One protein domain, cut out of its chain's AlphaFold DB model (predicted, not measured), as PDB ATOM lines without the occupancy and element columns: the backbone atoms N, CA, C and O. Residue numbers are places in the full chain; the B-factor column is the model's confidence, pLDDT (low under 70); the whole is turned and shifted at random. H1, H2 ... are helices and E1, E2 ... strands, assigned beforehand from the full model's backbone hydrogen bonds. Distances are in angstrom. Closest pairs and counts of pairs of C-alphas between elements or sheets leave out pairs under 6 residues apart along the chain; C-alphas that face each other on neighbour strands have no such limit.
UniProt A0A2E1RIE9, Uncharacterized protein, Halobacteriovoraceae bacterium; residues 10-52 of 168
ATOM      1  N   ASN A  10      45.401   1.850   9.252       72.94
ATOM      2  CA  ASN A  10      46.392   1.347  10.189       72.94
ATOM      3  C   ASN A  10      46.056  -0.098  10.583       72.94
ATOM      4  O   ASN A  10      44.926  -0.556  10.426       72.94
ATOM      5  N   LYS A  11      47.016  -0.816  11.180       68.50
ATOM      6  CA  LYS A  11      46.812  -2.194  11.682       68.50
ATOM      7  C   LYS A  11      45.704  -2.314  12.747       68.50
ATOM      8  O   LYS A  11      45.237  -3.415  13.008       68.50
ATOM      9  N   ARG A  12      45.290  -1.192  13.350       76.31
ATOM     10  CA  ARG A  12      44.198  -1.109  14.336       76.31
ATOM     11  C   ARG A  12      42.805  -1.133  13.690       76.31
ATOM     12  O   ARG A  12      41.821  -1.421  14.366       76.31
ATOM     13  N   ASP A  13      42.706  -0.847  12.390       82.00
ATOM     14  CA  ASP A  13      41.433  -0.854  11.673       82.00
ATOM     15  C   ASP A  13      40.995  -2.299  11.385       82.00
ATOM     16  O   ASP A  13      41.646  -3.031  10.644       82.00
ATOM     17  N   LYS A  14      39.849  -2.709  11.941       88.25
ATOM     18  CA  LYS A  14      39.315  -4.078  11.789       88.25
ATOM     19  C   LYS A  14      38.550  -4.288  10.478       88.25
ATOM     20  O   LYS A  14      38.308  -5.425  10.063       88.25
ATOM     21  N   ARG A  15      38.108  -3.203   9.831       90.94
ATOM     22  CA  ARG A  15      37.259  -3.242   8.631       90.94
ATOM     23  C   ARG A  15      37.564  -2.082   7.689       90.94
ATOM     24  O   ARG A  15      37.845  -0.974   8.139       90.94
ATOM     25  N   CYS A  16      37.424  -2.322   6.390       90.44
ATOM     26  CA  CYS A  16      37.474  -1.279   5.369       90.44
ATOM     27  C   CYS A  16      36.350  -1.444   4.340       90.44
ATOM     28  O   CYS A  16      35.822  -2.545   4.163       90.44
ATOM     29  N   LYS A  17      35.984  -0.351   3.664       92.31
ATOM     30  CA  LYS A  17      34.978  -0.317   2.591       92.31
ATOM     31  C   LYS A  17      35.659  -0.102   1.239       92.31
ATOM     32  O   LYS A  17      36.487   0.795   1.115       92.31
ATOM     33  N   ARG A  18      35.327  -0.906   0.230       91.00
ATOM     34  CA  ARG A  18      35.844  -0.739  -1.139       91.00
ATOM     35  C   ARG A  18      35.026   0.306  -1.901       91.00
ATOM     36  O   ARG A  18      33.804   0.310  -1.791       91.00
ATOM     37  N   LYS A  19      35.690   1.172  -2.681       86.62
ATOM     38  CA  LYS A  19      35.032   2.282  -3.394       86.62
ATOM     39  C   LYS A  19      34.101   1.836  -4.520       86.62
ATOM     40  O   LYS A  19      33.029   2.406  -4.635       86.62
ATOM     41  N   SER A  20      34.498   0.852  -5.333       84.56
ATOM     42  CA  SER A  20      33.727   0.464  -6.529       84.56
ATOM     43  C   SER A  20      32.328  -0.058  -6.225       84.56
ATOM     44  O   SER A  20      31.387   0.300  -6.918       84.56
ATOM     45  N   ASP A  21      32.193  -0.923  -5.221       88.19
ATOM     46  CA  ASP A  21      30.942  -1.636  -4.941       88.19
ATOM     47  C   ASP A  21      30.479  -1.528  -3.485       88.19
ATOM     48  O   ASP A  21      29.573  -2.239  -3.061       88.19
ATOM     49  N   GLY A  22      31.126  -0.678  -2.688       88.44
ATOM     50  CA  GLY A  22      30.749  -0.429  -1.299       88.44
ATOM     51  C   GLY A  22      30.918  -1.621  -0.354       88.44
ATOM     52  O   GLY A  22      30.519  -1.522   0.809       88.44
ATOM     53  N   LYS A  23      31.512  -2.738  -0.799       91.69
ATOM     54  CA  LYS A  23      31.642  -3.952   0.019       91.69
ATOM     55  C   LYS A  23      32.582  -3.745   1.199       91.69
ATOM     56  O   LYS A  23      33.614  -3.078   1.089       91.69
ATOM     57  N   VAL A  24      32.230  -4.369   2.321       92.50
ATOM     58  CA  VAL A  24      32.974  -4.274   3.578       92.50
ATOM     59  C   VAL A  24      33.845  -5.506   3.767       92.50
ATOM     60  O   VAL A  24      33.360  -6.635   3.759       92.50
ATOM     61  N   PHE A  25      35.135  -5.293   3.993       91.38
ATOM     62  CA  PHE A  25      36.117  -6.354   4.165       91.38
ATOM     63  C   PHE A  25      36.716  -6.307   5.569       91.38
ATOM     64  O   PHE A  25      37.039  -5.234   6.072       91.38
ATOM     65  N   LYS A  26      36.883  -7.481   6.190       90.81
ATOM     66  CA  LYS A  26      37.643  -7.641   7.436       90.81
ATOM     67  C   LYS A  26      39.154  -7.522   7.167       90.81
ATOM     68  O   LYS A  26      39.623  -7.974   6.113       90.81
ATOM     69  N   LEU A  27      39.862  -6.910   8.115       86.62
ATOM     70  CA  LEU A  27      41.318  -6.751   8.182       86.62
ATOM     71  C   LEU A  27      41.856  -7.409   9.473       86.62
ATOM     72  O   LEU A  27      41.106  -7.466  10.451       86.62
ATOM     73  N   PRO A  28      43.123  -7.874   9.502       86.19
ATOM     74  CA  PRO A  28      44.108  -7.853   8.415       86.19
ATOM     75  C   PRO A  28      43.821  -8.898   7.322       86.19
ATOM     76  O   PRO A  28      43.084  -9.858   7.519       86.19
ATOM     77  N   ARG A  29      44.397  -8.694   6.134       86.06
ATOM     78  CA  ARG A  29      44.422  -9.691   5.056       86.06
ATOM     79  C   ARG A  29      45.781 -10.369   5.023       86.06
ATOM     80  O   ARG A  29      46.789  -9.724   5.289       86.06
ATOM     81  N   ASN A  30      45.803 -11.625   4.586       80.81
ATOM     82  CA  ASN A  30      47.038 -12.399   4.420       80.81
ATOM     83  C   ASN A  30      48.023 -11.721   3.458       80.81
ATOM     84  O   ASN A  30      49.234 -11.862   3.581       80.81
ATOM     85  N   THR A  31      47.507 -10.970   2.483       82.25
ATOM     86  CA  THR A  31      48.320 -10.272   1.488       82.25
ATOM     87  C   THR A  31      48.353  -8.777   1.777       82.25
ATOM     88  O   THR A  31      47.313  -8.120   1.849       82.25
ATOM     89  N   GLN A  32      49.562  -8.227   1.893       83.81
ATOM     90  CA  GLN A  32      49.764  -6.785   2.002       83.81
ATOM     91  C   GLN A  32      49.306  -6.081   0.722       83.81
ATOM     92  O   GLN A  32      49.562  -6.565  -0.382       83.81
ATOM     93  N   ARG A  33      48.713  -4.890   0.872       84.94
ATOM     94  CA  ARG A  33      48.216  -4.053  -0.233       84.94
ATOM     95  C   ARG A  33      49.205  -3.969  -1.402       84.94
ATOM     96  O   ARG A  33      48.808  -4.221  -2.532       84.94
ATOM     97  N   LYS A  34      50.497  -3.730  -1.133       83.75
ATOM     98  CA  LYS A  34      51.571  -3.615  -2.144       83.75
ATOM     99  C   LYS A  34      51.659  -4.804  -3.119       83.75
ATOM    100  O   LYS A  34      51.911  -4.602  -4.303       83.75
ATOM    101  N   ASN A  35      51.350  -6.018  -2.655       85.69
ATOM    102  CA  ASN A  35      51.395  -7.247  -3.456       85.69
ATOM    103  C   ASN A  35      50.142  -7.437  -4.334       85.69
ATOM    104  O   ASN A  35      50.054  -8.395  -5.100       85.69
ATOM    105  N   CYS A  36      49.168  -6.531  -4.235       87.75
ATOM    106  CA  CYS A  36      47.903  -6.585  -4.963       87.75
ATOM    107  C   CYS A  36      47.900  -5.783  -6.264       87.75
ATOM    108  O   CYS A  36      46.869  -5.719  -6.932       87.75
ATOM    109  N   ARG A  37      49.046  -5.210  -6.658       84.94
ATOM    110  CA  ARG A  37      49.199  -4.550  -7.960       84.94
ATOM    111  C   ARG A  37      49.003  -5.540  -9.114       84.94
ATOM    112  O   ARG A  37      48.296  -5.214 -10.056       84.94
ATOM    113  N   ASN A  38      49.575  -6.746  -8.992       83.69
ATOM    114  CA  ASN A  38      49.507  -7.837  -9.975       83.69
ATOM    115  C   ASN A  38      49.351  -9.204  -9.266       83.69
ATOM    116  O   ASN A  38      50.324  -9.955  -9.174       83.69
ATOM    117  N   PRO A  39      48.167  -9.532  -8.715       84.12
ATOM    118  CA  PRO A  39      47.965 -10.790  -7.994       84.12
ATOM    119  C   PRO A  39      48.059 -12.002  -8.938       84.12
ATOM    120  O   PRO A  39      47.492 -11.974 -10.031       84.12
ATOM    121  N   ARG A  40      48.744 -13.075  -8.515       83.88
ATOM    122  CA  ARG A  40      48.889 -14.331  -9.270       83.88
ATOM    123  C   ARG A  40      48.137 -15.465  -8.565       83.88
ATOM    124  O   ARG A  40      48.368 -15.744  -7.396       83.88
ATOM    125  N   GLY A  41      47.243 -16.140  -9.286       87.56
ATOM    126  CA  GLY A  41      46.474 -17.274  -8.761       87.56
ATOM    127  C   GLY A  41      45.247 -16.887  -7.921       87.56
ATOM    128  O   GLY A  41      45.126 -15.774  -7.406       87.56
ATOM    129  N   PHE A  42      44.310 -17.829  -7.793       86.50
ATOM    130  CA  PHE A  42      42.985 -17.595  -7.203       86.50
ATOM    131  C   PHE A  42      43.039 -17.115  -5.745       86.50
ATOM    132  O   PHE A  42      42.358 -16.153  -5.386       86.50
ATOM    133  N   SER A  43      43.897 -17.718  -4.919       87.12
ATOM    134  CA  SER A  43      44.024 -17.387  -3.493       87.12
ATOM    135  C   SER A  43      44.541 -15.962  -3.261       87.12
ATOM    136  O   SER A  43      44.048 -15.241  -2.387       87.12
ATOM    137  N   GLN A  44      45.495 -15.513  -4.083       86.00
ATOM    138  CA  GLN A  44      46.029 -14.153  -4.006       86.00
ATOM    139  C   GLN A  44      45.011 -13.132  -4.529       86.00
ATOM    140  O   GLN A  44      44.838 -12.072  -3.929       86.00
ATOM    141  N   VAL A  45      44.278 -13.464  -5.598       88.31
ATOM    142  CA  VAL A  45      43.197 -12.620  -6.137       88.31
ATOM    143  C   VAL A  45      42.103 -12.386  -5.092       88.31
ATOM    144  O   VAL A  45      41.688 -11.243  -4.890       88.31
ATOM    145  N   ALA A  46      41.678 -13.433  -4.380       89.44
ATOM    146  CA  ALA A  46      40.680 -13.320  -3.316       89.44
ATOM    147  C   ALA A  46      41.180 -12.470  -2.134       89.44
ATOM    148  O   ALA A  46      40.454 -11.618  -1.616       89.44
ATOM    149  N   SER A  47      42.444 -12.645  -1.740       89.81
ATOM    150  CA  SER A  47      43.069 -11.875  -0.656       89.81
ATOM    151  C   SER A  47      43.220 -10.388  -0.997       89.81
ATOM    152  O   SER A  47      43.052  -9.536  -0.126       89.81
ATOM    153  N   CYS A  48      43.456 -10.075  -2.273       90.88
ATOM    154  CA  CYS A  48      43.602  -8.721  -2.803       90.88
ATOM    155  C   CYS A  48      42.286  -8.014  -3.148       90.88
ATOM    156  O   CYS A  48      42.306  -6.848  -3.552       90.88
ATOM    157  N   ALA A  49      41.141  -8.676  -2.958       90.69
ATOM    158  CA  ALA A  49      39.827  -8.111  -3.241       90.69
ATOM    159  C   ALA A  49      39.596  -6.714  -2.621       90.69
ATOM    160  O   ALA A  49      39.123  -5.842  -3.356       90.69
ATOM    161  N   PRO A  50      39.955  -6.428  -1.351       91.69
ATOM    162  CA  PRO A  50      39.720  -5.105  -0.765       91.69
ATOM    163  C   PRO A  50      40.449  -3.976  -1.507       91.69
ATOM    164  O   PRO A  50      39.962  -2.851  -1.544       91.69
ATOM    165  N   TYR A  51      41.587  -4.280  -2.140       89.75
ATOM    166  CA  TYR A  51      42.494  -3.299  -2.743       89.75
ATOM    167  C   TYR A  51      42.368  -3.176  -4.269       89.75
ATOM    168  O   TYR A  51      43.210  -2.540  -4.903       89.75
ATOM    169  N   LYS A  52      41.334  -3.784  -4.867       85.44
ATOM    170  CA  LYS A  52      41.126  -3.842  -6.327       85.44
ATOM    171  C   LYS A  52      41.193  -2.466  -7.001       85.44
ATOM    172  O   LYS A  52      41.775  -2.350  -8.076       85.44
TER     173      LYS A  52
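What this domain is: This is residues 10 to 52 of the 168 residues of an uncharacterized protein of Halobacteriovoraceae bacterium (UniProt A0A2E1RIE9). What is the main picture? There is little regular structure: a two-strand hairpin, E1 and E2, makes one side, two short helices, H1 then H2, make the other, and residues 48 to 52 fold back between them. What are its figures? The 43 printed residues, 16 of them in named elements, run E1, E2, H1, H2: mixed class, antiparallel sheet E1 - E2. It is compact, radius of gyration of the C-alphas 10.1 A, spanning 26 by 23 by 15 A.

How they stand to each other: How do the strands pair? E1, residues 15 to 17, and E2, residues 24 to 26, form an antiparallel hairpin at 153 degrees; N 25 and O 16 are 2.8 A apart, within hydrogen-bond range. And the helices? H1, residues 33 to 36, and H2, residues 42 to 47, are close but not clearly touching: their closest C-alphas, Cys 36 and Val 45, are 7.7 A apart. Every O i to N i+4 pair of H2 is within hydrogen-bond range; H1 is too short for one. E1 is apart from both helices, and E2 from H2.

Where its parts are: Where does E1 begin? C-alpha 15 is at (37.259, -3.242, 8.631); E1 measures 7.1 A, E2 6.9 A. Where does H2 end? C-alpha 47 is at (43.069, -11.875, -0.656); H1 measures 5.4 A, H2 8.7 A.

The domain as a whole: How far does it reach? The farthest C-alphas, Arg 12 and Gly 41, are 28.3 A apart. Any cut, long link or low confidence? The printed part has no cut and no long link; residue 11 is under pLDDT 70.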